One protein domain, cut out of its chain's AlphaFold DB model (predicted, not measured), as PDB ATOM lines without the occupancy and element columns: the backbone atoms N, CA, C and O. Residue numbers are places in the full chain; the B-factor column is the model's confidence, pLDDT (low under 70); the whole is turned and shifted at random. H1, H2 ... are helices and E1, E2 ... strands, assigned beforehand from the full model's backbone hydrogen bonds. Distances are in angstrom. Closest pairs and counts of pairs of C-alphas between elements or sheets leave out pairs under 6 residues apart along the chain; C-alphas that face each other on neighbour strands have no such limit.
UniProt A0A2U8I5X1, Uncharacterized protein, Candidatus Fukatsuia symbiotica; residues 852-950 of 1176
ATOM      1  N   GLY A 852     109.365 135.475 139.615       49.94
ATOM      2  CA  GLY A 852     108.064 136.064 139.309       49.94
ATOM      3  C   GLY A 852     106.862 135.250 139.800       49.94
ATOM      4  O   GLY A 852     106.958 134.058 140.079       49.94
ATOM      5  N   ASN A 853     105.713 135.929 139.852       46.16
ATOM      6  CA  ASN A 853     104.416 135.547 140.439       46.16
ATOM      7  C   ASN A 853     103.812 134.166 140.086       46.16
ATOM      8  O   ASN A 853     102.697 133.881 140.505       46.16
ATOM      9  N   VAL A 854     104.493 133.292 139.349       49.19
ATOM     10  CA  VAL A 854     103.985 131.963 138.974       49.19
ATOM     11  C   VAL A 854     104.048 130.962 140.133       49.19
ATOM     12  O   VAL A 854     103.208 130.075 140.215       49.19
ATOM     13  N   LEU A 855     104.996 131.120 141.065       52.78
ATOM     14  CA  LEU A 855     105.194 130.203 142.204       52.78
ATOM     15  C   LEU A 855     104.595 130.714 143.532       52.78
ATOM     16  O   LEU A 855     104.671 130.028 144.549       52.78
ATOM     17  N   ALA A 856     103.985 131.905 143.537       44.16
ATOM     18  CA  ALA A 856     103.783 132.725 144.736       44.16
ATOM     19  C   ALA A 856     102.845 132.159 145.829       44.16
ATOM     20  O   ALA A 856     102.846 132.705 146.934       44.16
ATOM     21  N   GLU A 857     102.101 131.072 145.592       47.19
ATOM     22  CA  GLU A 857     101.219 130.486 146.622       47.19
ATOM     23  C   GLU A 857     101.590 129.078 147.102       47.19
ATOM     24  O   GLU A 857     101.259 128.743 148.239       47.19
ATOM     25  N   LYS A 858     102.289 128.255 146.307       47.19
ATOM     26  CA  LYS A 858     102.549 126.845 146.673       47.19
ATOM     27  C   LYS A 858     104.011 126.494 146.905       47.19
ATOM     28  O   LYS A 858     104.270 125.541 147.631       47.19
ATOM     29  N   ASP A 859     104.950 127.253 146.346       54.47
ATOM     30  CA  ASP A 859     106.370 126.934 146.452       54.47
ATOM     31  C   ASP A 859     107.113 128.086 147.139       54.47
ATOM     32  O   ASP A 859     107.237 129.201 146.623       54.47
ATOM     33  N   LYS A 860     107.528 127.835 148.380       57.75
ATOM     34  CA  LYS A 860     108.322 128.764 149.183       57.75
ATOM     35  C   LYS A 860     109.799 128.634 148.792       57.75
ATOM     36  O   LYS A 860     110.278 127.619 148.287       57.75
ATOM     37  N   PHE A 861     110.523 129.728 148.950       60.69
ATOM     38  CA  PHE A 861     111.747 129.954 148.200       60.69
ATOM     39  C   PHE A 861     112.989 129.386 148.919       60.69
ATOM     40  O   PHE A 861     113.269 129.738 150.059       60.69
ATOM     41  N   LEU A 862     113.730 128.535 148.193       62.41
ATOM     42  CA  LEU A 862     115.038 127.917 148.484       62.41
ATOM     43  C   LEU A 862     115.169 127.074 149.769       62.41
ATOM     44  O   LEU A 862     115.571 127.569 150.821       62.41
ATOM     45  N   ALA A 863     114.981 125.758 149.632       60.81
ATOM     46  CA  ALA A 863     115.368 124.765 150.634       60.81
ATOM     47  C   ALA A 863     116.893 124.592 150.729       60.81
ATOM     48  O   ALA A 863     117.432 124.427 151.823       60.81
ATOM     49  N   TYR A 864     117.599 124.635 149.592       75.06
ATOM     50  CA  TYR A 864     119.036 124.354 149.541       75.06
ATOM     51  C   TYR A 864     119.759 125.179 148.471       75.06
ATOM     52  O   TYR A 864     119.228 125.395 147.382       75.06
ATOM     53  N   ILE A 865     120.975 125.641 148.775       79.62
ATOM     54  CA  ILE A 865     121.794 126.478 147.890       79.62
ATOM     55  C   ILE A 865     123.237 125.972 147.922       79.62
ATOM     56  O   ILE A 865     123.800 125.780 148.997       79.62
ATOM     57  N   ILE A 866     123.837 125.790 146.748       83.19
ATOM     58  CA  ILE A 866     125.224 125.361 146.566       83.19
ATOM     59  C   ILE A 866     125.928 126.366 145.658       83.19
ATOM     60  O   ILE A 866     125.536 126.526 144.498       83.19
ATOM     61  N   LEU A 867     126.991 126.997 146.150       84.19
ATOM     62  CA  LEU A 867     127.905 127.754 145.297       84.19
ATOM     63  C   LEU A 867     128.744 126.779 144.465       84.19
ATOM     64  O   LEU A 867     129.290 125.818 144.999       84.19
ATOM     65  N   GLN A 868     128.806 127.001 143.161       86.19
ATOM     66  CA  GLN A 868     129.645 126.241 142.241       86.19
ATOM     67  C   GLN A 868     131.041 126.875 142.153       86.19
ATOM     68  O   GLN A 868     131.196 128.073 142.389       86.19
ATOM     69  N   ASP A 869     132.049 126.098 141.753       80.38
ATOM     70  CA  ASP A 869     133.448 126.557 141.669       80.38
ATOM     71  C   ASP A 869     133.644 127.759 140.730       80.38
ATOM     72  O   ASP A 869     134.570 128.549 140.890       80.38
ATOM     73  N   ASN A 870     132.752 127.924 139.752       81.19
ATOM     74  CA  ASN A 870     132.756 129.052 138.825       81.19
ATOM     75  C   ASN A 870     132.064 130.317 139.373       81.19
ATOM     76  O   ASN A 870     131.938 131.287 138.634       81.19
ATOM     77  N   GLY A 871     131.602 130.320 140.628       83.94
ATOM     78  CA  GLY A 871     130.914 131.448 141.268       83.94
ATOM     79  C   GLY A 871     129.413 131.554 140.963       83.94
ATOM     80  O   GLY A 871     128.765 132.497 141.424       83.94
ATOM     81  N   ASP A 872     128.839 130.614 140.209       89.38
ATOM     82  CA  ASP A 872     127.392 130.519 139.989       89.38
ATOM     83  C   ASP A 872     126.713 129.727 141.122       89.38
ATOM     84  O   ASP A 872     127.359 129.050 141.923       89.38
ATOM     85  N   ILE A 873     125.383 129.792 141.205       88.50
ATOM     86  CA  ILE A 873     124.602 129.109 142.239       88.50
ATOM     87  C   ILE A 873     123.761 127.989 141.645       88.50
ATOM     88  O   ILE A 873     123.025 128.185 140.686       88.50
ATOM     89  N   LYS A 874     123.776 126.825 142.295       88.31
ATOM     90  CA  LYS A 874     122.754 125.794 142.126       88.31
ATOM     91  C   LYS A 874     121.804 125.827 143.319       88.31
ATOM     92  O   LYS A 874     122.243 125.781 144.462       88.31
ATOM     93  N   ALA A 875     120.510 125.906 143.060       85.06
ATOM     94  CA  ALA A 875     119.499 126.198 144.068       85.06
ATOM     95  C   ALA A 875     118.330 125.208 143.964       85.06
ATOM     96  O   ALA A 875     117.973 124.814 142.859       85.06
ATOM     97  N   ILE A 876     117.733 124.805 145.085       84.44
ATOM     98  CA  ILE A 876     116.559 123.918 145.135       84.44
ATOM     99  C   ILE A 876     115.449 124.618 145.920       84.44
ATOM    100  O   ILE A 876     115.709 125.049 147.041       84.44
ATOM    101  N   THR A 877     114.237 124.748 145.369       81.50
ATOM    102  CA  THR A 877     113.065 125.327 146.065       81.50
ATOM    103  C   THR A 877     112.470 124.360 147.089       81.50
ATOM    104  O   THR A 877     112.790 123.173 147.072       81.50
ATOM    105  N   GLU A 878     111.618 124.840 148.001       75.81
ATOM    106  CA  GLU A 878     110.962 123.964 148.990       75.81
ATOM    107  C   GLU A 878     110.036 122.940 148.326       75.81
ATOM    108  O   GLU A 878     110.030 121.764 148.682       75.81
ATOM    109  N   GLY A 879     109.316 123.373 147.301       76.38
ATOM    110  CA  GLY A 879     108.514 122.554 146.407       76.38
ATOM    111  C   GLY A 879     109.351 121.764 145.412       76.38
ATOM    112  O   GLY A 879     108.779 121.059 144.600       76.38
ATOM    113  N   GLY A 880     110.684 121.817 145.475       83.56
ATOM    114  CA  GLY A 880     111.528 120.811 144.851       83.56
ATOM    115  C   GLY A 880     111.974 121.075 143.412       83.56
ATOM    116  O   GLY A 880     112.417 120.135 142.750       83.56
ATOM    117  N   LEU A 881     111.899 122.307 142.909       86.81
ATOM    118  CA  LEU A 881     112.485 122.703 141.623       86.81
ATOM    119  C   LEU A 881     113.974 123.022 141.781       86.81
ATOM    120  O   LEU A 881     114.370 123.685 142.735       86.81
ATOM    121  N   ILE A 882     114.803 122.583 140.834       88.56
ATOM    122  CA  ILE A 882     116.257 122.774 140.859       88.56
ATOM    123  C   ILE A 882     116.658 123.776 139.780       88.56
ATOM    124  O   ILE A 882     116.445 123.537 138.594       88.56
ATOM    125  N   PHE A 883     117.311 124.858 140.185       87.94
ATOM    126  CA  PHE A 883     117.760 125.949 139.333       87.94
ATOM    127  C   PHE A 883     119.283 126.068 139.307       87.94
ATOM    128  O   PHE A 883     119.971 125.730 140.271       87.94
ATOM    129  N   TYR A 884     119.793 126.603 138.207       89.31
ATOM    130  CA  TYR A 884     121.136 127.142 138.067       89.31
ATOM    131  C   TYR A 884     121.024 128.646 137.837       89.31
ATOM    132  O   TYR A 884     120.272 129.084 136.972       89.31
ATOM    133  N   ILE A 885     121.728 129.436 138.636       87.69
ATOM    134  CA  ILE A 885     121.576 130.883 138.722       87.69
ATOM    135  C   ILE A 885     122.943 131.521 138.517       87.69
ATOM    136  O   ILE A 885     123.870 131.290 139.294       87.69
ATOM    137  N   ARG A 886     123.048 132.361 137.491       88.06
ATOM    138  CA  ARG A 886     124.251 133.118 137.148       88.06
ATOM    139  C   ARG A 886     123.993 134.612 137.281       88.06
ATOM    140  O   ARG A 886     122.921 135.109 136.932       88.06
ATOM    141  N   LYS A 887     124.993 135.362 137.745       86.12
ATOM    142  CA  LYS A 887     124.932 136.830 137.753       86.12
ATOM    143  C   LYS A 887     125.164 137.374 136.338       86.12
ATOM    144  O   LYS A 887     126.142 137.026 135.689       86.12
ATOM    145  N   GLN A 888     124.300 138.279 135.879       82.75
ATOM    146  CA  GLN A 888     124.509 139.097 134.675       82.75
ATOM    147  C   GLN A 888     124.569 140.584 135.044       82.75
ATOM    148  O   GLN A 888     124.213 140.951 136.161       82.75
ATOM    149  N   ALA A 889     124.987 141.463 134.126       75.62
ATOM    150  CA  ALA A 889     125.183 142.894 134.401       75.62
ATOM    151  C   ALA A 889     124.002 143.548 135.154       75.62
ATOM    152  O   ALA A 889     124.212 144.146 136.207       75.62
ATOM    153  N   ASN A 890     122.764 143.324 134.692       70.81
ATOM    154  CA  ASN A 890     121.556 143.980 135.218       70.81
ATOM    155  C   ASN A 890     120.563 143.029 135.913       70.81
ATOM    156  O   ASN A 890     119.394 143.373 136.065       70.81
ATOM    157  N   GLY A 891     120.988 141.830 136.322       79.62
ATOM    158  CA  GLY A 891     120.081 140.873 136.955       79.62
ATOM    159  C   GLY A 891     120.664 139.474 137.066       79.62
ATOM    160  O   GLY A 891     121.879 139.303 137.173       79.62
ATOM    161  N   PHE A 892     119.781 138.484 137.034       84.81
ATOM    162  CA  PHE A 892     120.118 137.079 137.206       84.81
ATOM    163  C   PHE A 892     119.627 136.287 136.003       84.81
ATOM    164  O   PHE A 892     118.488 136.453 135.573       84.81
ATOM    165  N   ASP A 893     120.494 135.429 135.484       85.94
ATOM    166  CA  ASP A 893     120.138 134.419 134.498       85.94
ATOM    167  C   ASP A 893     119.796 133.135 135.244       85.94
ATOM    168  O   ASP A 893     120.606 132.645 136.032       85.94
ATOM    169  N   ILE A 894     118.573 132.642 135.065       86.69
ATOM    170  CA  ILE A 894     118.030 131.522 135.832       86.69
ATOM    171  C   ILE A 894     117.629 130.421 134.859       86.69
ATOM    172  O   ILE A 894     116.720 130.592 134.047       86.69
ATOM    173  N   LEU A 895     118.291 129.279 134.990       88.94
ATOM    174  CA  LEU A 895     118.083 128.075 134.202       88.94
ATOM    175  C   LEU A 895     117.411 127.006 135.077       88.94
ATOM    176  O   LEU A 895     117.966 126.600 136.098       88.94
ATOM    177  N   LEU A 896     116.230 126.525 134.689       89.75
ATOM    178  CA  LEU A 896     115.555 125.407 135.356       89.75
ATOM    179  C   LEU A 896     116.227 124.093 134.943       89.75
ATOM    180  O   LEU A 896     116.071 123.646 133.814       89.75
ATOM    181  N   LEU A 897     116.968 123.466 135.856       89.81
ATOM    182  CA  LEU A 897     117.709 122.239 135.573       89.81
ATOM    183  C   LEU A 897     116.838 120.988 135.649       89.81
ATOM    184  O   LEU A 897     116.949 120.125 134.786       89.81
ATOM    185  N   SER A 898     116.038 120.839 136.706       90.56
ATOM    186  CA  SER A 898     115.309 119.594 136.990       90.56
ATOM    187  C   SER A 898     114.230 119.785 138.058       90.56
ATOM    188  O   SER A 898     114.182 120.827 138.708       90.56
ATOM    189  N   ALA A 899     113.417 118.756 138.299       88.94
ATOM    190  CA  ALA A 899     112.464 118.707 139.411       88.94
ATOM    191  C   ALA A 899     112.675 117.463 140.293       88.94
ATOM    192  O   ALA A 899     113.016 116.381 139.816       88.94
ATOM    193  N   THR A 900     112.491 117.611 141.598       86.12
ATOM    194  CA  THR A 900     112.524 116.502 142.565       86.12
ATOM    195  C   THR A 900     111.148 115.849 142.694       86.12
ATOM    196  O   THR A 900     110.158 116.348 142.160       86.12
ATOM    197  N   ASP A 901     111.092 114.731 143.409       83.19
ATOM    198  CA  ASP A 901     109.851 114.046 143.777       83.19
ATOM    199  C   ASP A 901     108.903 114.947 144.572       83.19
ATOM    200  O   ASP A 901     107.712 114.945 144.279       83.19
ATOM    201  N   ASN A 902     109.419 115.808 145.455       82.38
ATOM    202  CA  ASN A 902     108.606 116.791 146.184       82.38
ATOM    203  C   ASN A 902     107.762 117.692 145.265       82.38
ATOM    204  O   ASN A 902     106.627 118.022 145.609       82.38
ATOM    205  N   PHE A 903     108.286 118.061 144.093       85.06
ATOM    206  CA  PHE A 903     107.535 118.864 143.123       85.06
ATOM    207  C   PHE A 903     106.412 118.048 142.490       85.06
ATOM    208  O   PHE A 903     105.269 118.493 142.403       85.06
ATOM    209  N   ILE A 904     106.737 116.828 142.063       84.88
ATOM    210  CA  ILE A 904     105.806 115.953 141.348       84.88
ATOM    211  C   ILE A 904     104.709 115.420 142.280       84.88
ATOM    212  O   ILE A 904     103.578 115.223 141.843       84.88
ATOM    213  N   ASP A 905     105.009 115.246 143.566       81.88
ATOM    214  CA  ASP A 905     104.091 114.782 144.608       81.88
ATOM    215  C   ASP A 905     102.798 115.604 144.689       81.88
ATOM    216  O   ASP A 905     101.727 115.039 144.920       81.88
ATOM    217  N   GLY A 906     102.867 116.909 144.408       80.62
ATOM    218  CA  GLY A 906     101.695 117.788 144.351       80.62
ATOM    219  C   GLY A 906     100.701 117.467 143.225       80.62
ATOM    220  O   GLY A 906      99.566 117.943 143.266       80.62
ATOM    221  N   TYR A 907     101.103 116.654 142.246       84.38
ATOM    222  CA  TYR A 907     100.307 116.274 141.075       84.38
ATOM    223  C   TYR A 907      99.777 114.839 141.149       84.38
ATOM    224  O   TYR A 907      99.126 114.381 140.212       84.38
ATOM    225  N   TYR A 908     100.044 114.107 142.234       81.38
ATOM    226  CA  TYR A 908      99.497 112.767 142.423       81.38
ATOM    227  C   TYR A 908      98.084 112.813 143.013       81.38
ATOM    228  O   TYR A 908      97.853 113.382 144.079       81.38
ATOM    229  N   GLN A 909      97.148 112.114 142.372       75.94
ATOM    230  CA  GLN A 909      95.848 111.760 142.939       75.94
ATOM    231  C   GLN A 909      95.693 110.238 142.877       75.94
ATOM    232  O   GLN A 909      95.710 109.658 141.794       75.94
ATOM    233  N   ASN A 910      95.562 109.575 144.031       73.88
ATOM    234  CA  ASN A 910      95.429 108.111 144.127       73.88
ATOM    235  C   ASN A 910      96.528 107.338 143.358       73.88
ATOM    236  O   ASN A 910      96.222 106.446 142.575       73.88
ATOM    237  N   GLU A 911      97.800 107.714 143.549       72.50
ATOM    238  CA  GLU A 911      98.983 107.132 142.875       72.50
ATOM    239  C   GLU A 911      99.093 107.380 141.355       72.50
ATOM    240  O   GLU A 911     100.077 106.976 140.736       72.50
ATOM    241  N   ILE A 912      98.160 108.129 140.759       73.56
ATOM    242  CA  ILE A 912      98.202 108.539 139.350       73.56
ATOM    243  C   ILE A 912      98.646 110.002 139.258       73.56
ATOM    244  O   ILE A 912      98.120 110.861 139.961       73.56
ATOM    245  N   VAL A 913      99.611 110.289 138.380       77.50
ATOM    246  CA  VAL A 913     100.079 111.657 138.105       77.50
ATOM    247  C   VAL A 913      99.107 112.368 137.162       77.50
ATOM    248  O   VAL A 913      98.803 111.851 136.084       77.50
ATOM    249  N   ASP A 914      98.686 113.583 137.513       83.19
ATOM    250  CA  ASP A 914      97.970 114.504 136.624       83.19
ATOM    251  C   ASP A 914      98.924 115.069 135.554       83.19
ATOM    252  O   ASP A 914      99.504 116.152 135.669       83.19
ATOM    253  N   ILE A 915      99.134 114.274 134.500       82.38
ATOM    254  CA  ILE A 915     100.018 114.609 133.377       82.38
ATOM    255  C   ILE A 915      99.612 115.923 132.675       82.38
ATOM    256  O   ILE A 915     100.518 116.697 132.349       82.38
ATOM    257  N   PRO A 916      98.322 116.202 132.383       84.69
ATOM    258  CA  PRO A 916      97.905 117.478 131.801       84.69
ATOM    259  C   PRO A 916      98.327 118.695 132.627       84.69
ATOM    260  O   PRO A 916      98.959 119.598 132.073       84.69
ATOM    261  N   GLN A 917      98.046 118.698 133.935       83.88
ATOM    262  CA  GLN A 917      98.390 119.829 134.797       83.88
ATOM    263  C   GLN A 917      99.909 119.984 134.934       83.88
ATOM    264  O   GLN A 917     100.437 121.084 134.783       83.88
ATOM    265  N   LEU A 918     100.636 118.876 135.115       85.94
ATOM    266  CA  LEU A 918     102.097 118.891 135.205       85.94
ATOM    267  C   LEU A 918     102.750 119.460 133.932       85.94
ATOM    268  O   LEU A 918     103.696 120.245 134.003       85.94
ATOM    269  N   LYS A 919     102.234 119.101 132.748       85.38
ATOM    270  CA  LYS A 919     102.699 119.656 131.465       85.38
ATOM    271  C   LYS A 919     102.431 121.153 131.350       85.38
ATOM    272  O   LYS A 919     103.291 121.871 130.839       85.38
ATOM    273  N   GLN A 920     101.254 121.609 131.777       85.44
ATOM    274  CA  GLN A 920     100.890 123.025 131.753       85.44
ATOM    275  C   GLN A 920     101.806 123.847 132.667       85.44
ATOM    276  O   GLN A 920     102.292 124.907 132.264       85.44
ATOM    277  N   ASP A 921     102.102 123.331 133.855       85.38
ATOM    278  CA  ASP A 921     102.949 124.016 134.825       85.38
ATOM    279  C   ASP A 921     104.404 124.064 134.346       85.38
ATOM    280  O   ASP A 921     105.002 125.140 134.341       85.38
ATOM    281  N   PHE A 922     104.952 122.964 133.808       87.31
ATOM    282  CA  PHE A 922     106.270 123.001 133.160       87.31
ATOM    283  C   PHE A 922     106.307 123.946 131.960       87.31
ATOM    284  O   PHE A 922     107.253 124.718 131.839       87.31
ATOM    285  N   SER A 923     105.283 123.946 131.101       85.50
ATOM    286  CA  SER A 923     105.213 124.884 129.974       85.50
ATOM    287  C   SER A 923     105.225 126.335 130.449       85.50
ATOM    288  O   SER A 923     105.829 127.187 129.800       85.50
ATOM    289  N   THR A 924     104.571 126.615 131.576       84.94
ATOM    290  CA  THR A 924     104.578 127.941 132.191       84.94
ATOM    291  C   THR A 924     105.969 128.256 132.730       84.94
ATOM    292  O   THR A 924     106.518 129.294 132.388       84.94
ATOM    293  N   LEU A 925     106.596 127.353 133.487       85.50
ATOM    294  CA  LEU A 925     107.959 127.536 134.004       85.50
ATOM    295  C   LEU A 925     108.978 127.800 132.882       85.50
ATOM    296  O   LEU A 925     109.792 128.714 132.999       85.50
ATOM    297  N   CYS A 926     108.886 127.070 131.768       86.69
ATOM    298  CA  CYS A 926     109.760 127.240 130.602       86.69
ATOM    299  C   CYS A 926     109.590 128.598 129.899       86.69
ATOM    300  O   CYS A 926     110.439 128.978 129.101       86.69
ATOM    301  N   HIS A 927     108.498 129.325 130.159       83.94
ATOM    302  CA  HIS A 927     108.299 130.678 129.641       83.94
ATOM    303  C   HIS A 927     109.072 131.734 130.447       83.94
ATOM    304  O   HIS A 927     109.459 132.762 129.897       83.94
ATOM    305  N   TYR A 928     109.285 131.493 131.745       80.38
ATOM    306  CA  TYR A 928     109.904 132.463 132.657       80.38
ATOM    307  C   TYR A 928     111.392 132.218 132.900       80.38
ATOM    308  O   TYR A 928     112.099 133.147 133.287       80.38
ATOM    309  N   TYR A 929     111.862 130.990 132.691       86.06
ATOM    310  CA  TYR A 929     113.240 130.592 132.957       86.06
ATOM    311  C   TYR A 929     113.899 130.053 131.695       86.06
ATOM    312  O   TYR A 929     113.234 129.492 130.823       86.06
ATOM    313  N   GLY A 930     115.224 130.173 131.622       85.56
ATOM    314  CA  GLY A 930     115.995 129.397 130.661       85.56
ATOM    315  C   GLY A 930     115.777 127.908 130.919       85.56
ATOM    316  O   GLY A 930     115.586 127.492 132.067       85.56
ATOM    317  N   VAL A 931     115.846 127.086 129.871       88.19
ATOM    318  CA  VAL A 931     115.661 125.634 129.999       88.19
ATOM    319  C   VAL A 931     116.689 124.836 129.196       88.19
ATOM    320  O   VAL A 931     117.063 125.255 128.100       88.19
ATOM    321  N   PRO A 932     117.154 123.688 129.722       86.06
ATOM    322  CA  PRO A 932     117.929 122.716 128.961       86.06
ATOM    323  C   PRO A 932     117.052 122.033 127.899       86.06
ATOM    324  O   PRO A 932     115.829 122.176 127.893       86.06
ATOM    325  N   GLU A 933     117.672 121.233 127.025       83.81
ATOM    326  CA  GLU A 933     116.948 120.402 126.044       83.81
ATOM    327  C   GLU A 933     115.866 119.546 126.714       83.81
ATOM    328  O   GLU A 933     114.768 119.391 126.186       83.81
ATOM    329  N   VAL A 934     116.163 119.001 127.895       87.62
ATOM    330  CA  VAL A 934     115.223 118.192 128.660       87.62
ATOM    331  C   VAL A 934     115.345 118.498 130.145       87.62
ATOM    332  O   VAL A 934     116.449 118.623 130.672       87.62
ATOM    333  N   ILE A 935     114.207 118.575 130.822       90.19
ATOM    334  CA  ILE A 935     114.104 118.768 132.265       90.19
ATOM    335  C   ILE A 935     113.814 117.393 132.886       90.19
ATOM    336  O   ILE A 935     112.685 116.899 132.773       90.19
ATOM    337  N   PRO A 936     114.810 116.718 133.490       88.88
ATOM    338  CA  PRO A 936     114.578 115.471 134.200       88.88
ATOM    339  C   PRO A 936     113.795 115.718 135.494       88.88
ATOM    340  O   PRO A 936     113.941 116.754 136.147       88.88
ATOM    341  N   MET A 937     112.992 114.734 135.887       87.81
ATOM    342  CA  MET A 937     112.248 114.736 137.141       87.81
ATOM    343  C   MET A 937     112.273 113.372 137.829       87.81
ATOM    344  O   MET A 937     112.239 112.327 137.173       87.81
ATOM    345  N   ASN A 938     112.317 113.388 139.158       81.88
ATOM    346  CA  ASN A 938     112.126 112.191 139.971       81.88
ATOM    347  C   ASN A 938     110.640 112.051 140.316       81.88
ATOM    348  O   ASN A 938     110.002 113.025 140.693       81.88
ATOM    349  N   CYS A 939     110.088 110.850 140.177       75.69
ATOM    350  CA  CYS A 939     108.692 110.551 140.490       75.69
ATOM    351  C   CYS A 939     108.619 109.513 141.629       75.69
ATOM    352  O   CYS A 939     109.620 108.854 141.939       75.69
ATOM    353  N   ARG A 940     107.438 109.323 142.244       72.69
ATOM    354  CA  ARG A 940     107.233 108.277 143.268       72.69
ATOM    355  C   ARG A 940     107.545 106.884 142.718       72.69
ATOM    356  O   ARG A 940     107.551 106.661 141.508       72.69
ATOM    357  N   ASN A 941     107.789 105.937 143.624       66.62
ATOM    358  CA  ASN A 941     108.074 104.531 143.302       66.62
ATOM    359  C   ASN A 941     109.316 104.336 142.417       66.62
ATOM    360  O   ASN A 941     109.380 103.410 141.615       66.62
ATOM    361  N   GLN A 942     110.321 105.208 142.581       62.94
ATOM    362  CA  GLN A 942     111.597 105.167 141.850       62.94
ATOM    363  C   GLN A 942     111.476 105.401 140.333       62.94
ATOM    364  O   GLN A 942     112.441 105.186 139.601       62.94
ATOM    365  N   HIS A 943     110.332 105.900 139.863       74.94
ATOM    366  CA  HIS A 943     110.142 106.282 138.470       74.94
ATOM    367  C   HIS A 943     110.923 107.555 138.116       74.94
ATOM    368  O   HIS A 943     111.208 108.404 138.968       74.94
ATOM    369  N   ARG A 944     111.244 107.712 136.829       79.38
ATOM    370  CA  ARG A 944     111.848 108.935 136.287       79.38
ATOM    371  C   ARG A 944     111.026 109.498 135.146       79.38
ATOM    372  O   ARG A 944     110.530 108.751 134.301       79.38
ATOM    373  N   GLY A 945     110.924 110.820 135.126       85.38
ATOM    374  CA  GLY A 945     110.307 111.577 134.052       85.38
ATOM    375  C   GLY A 945     111.301 112.495 133.345       85.38
ATOM    376  O   GLY A 945     112.330 112.876 133.901       85.38
ATOM    377  N   TRP A 946     110.967 112.878 132.120       88.12
ATOM    378  CA  TRP A 946     111.711 113.830 131.303       88.12
ATOM    379  C   TRP A 946     110.725 114.709 130.547       88.12
ATOM    380  O   TRP A 946     109.905 114.204 129.779       88.12
ATOM    381  N   TYR A 947     110.796 116.018 130.762       89.88
ATOM    382  CA  TYR A 947     110.008 116.995 130.020       89.88
ATOM    383  C   TYR A 947     110.877 117.656 128.953       89.88
ATOM    384  O   TYR A 947     111.902 118.239 129.279       89.88
ATOM    385  N   HIS A 948     110.477 117.561 127.688       88.88
ATOM    386  CA  HIS A 948     111.161 118.177 126.552       88.88
ATOM    387  C   HIS A 948     110.453 119.496 126.189       88.88
ATOM    388  O   HIS A 948     109.364 119.442 125.597       88.88
ATOM    389  N   PRO A 949     111.016 120.675 126.533       87.88
ATOM    390  CA  PRO A 949     110.319 121.958 126.422       87.88
ATOM    391  C   PRO A 949     109.948 122.336 124.990       87.88
ATOM    392  O   PRO A 949     108.824 122.768 124.745       87.88
ATOM    393  N   ALA A 950     110.849 122.109 124.028       84.44
ATOM    394  CA  ALA A 950     110.641 122.509 122.634       84.44
ATOM    395  C   ALA A 950     109.434 121.810 121.984       84.44
ATOM    396  O   ALA A 950     108.725 122.412 121.181       84.44
TER     397      ALA A 950
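This is residues 852 to 950 of the 1176 residues of an uncharacterized protein of Candidatus Fukatsuia symbiotica (UniProt A0A2U8I5X1). What shape do these atoms make? A twisted sheet of four strands reaches toward one end of the domain with its long hairpin of E3 and E4, while the small hairpin of E5 and E6 packs on the other end of E4 through E5. Helix H2 runs beside E4 and E6, and short H1 sits by E5. What is the make-up? The 99 printed residues hold E1 E2 E3 E4 H1 H2 E5 E6 in that order, class mixed; both sheets, E1 - E2 - E3 - E4 and E5 - E6, are antiparallel. How large is it? It is compact, with a radius of gyration of the C-alphas of 13.7 A, yet elongated, spanning 46 by 27 by 23 A.

Where are the first strands? After residues 852 to 863, E1 is 864 to 867, from C-alpha (119.036, 124.354, 149.541), and E2 is 873 to 876. E3, 881 to 888, is 21.5 A long and E4, 891 to 899, 23.6 A. What follows? H1 is 901 to 905, H2 915 to 928 and 20.4 A long, E5 935 to 938, and E6 944 to 948, ending at C-alpha (111.161, 118.177, 126.552).

How do the strands pair? E1 to E4 form a meander, each strand the antiparallel neighbour of the one before: N 866 and O 874 are 2.8 A apart, N 875 and O 883 2.8 A, N 884 and O 895 2.8 A. In the hairpin of E5 and E6, N 935 and O 947 are 2.8 A apart. What is nearby? The closest C-alphas of E4 and E5, Ala 899 and Met 937, are 4.6 A apart; those of H1 and E5, Asp 901 and Asn 938, 4.8 A; those of H2 and E6, Phe 922 and Tyr 947, 7.7 A. H2 only grazes the four-stranded sheet, with residues 922 to 928. Are the helix backbones complete? In H1 the O i to N i+4 pair is within hydrogen-bond range; in H2, 9 of 10 are.

What lies farthest apart? The C-alphas of Ala 889 and Asn 910, at 46.8 A. Is anything cut or uncertain? The printed part has no cut and no long link; pLDDT is under 70 at residues 852 to 863 and 941 to 942.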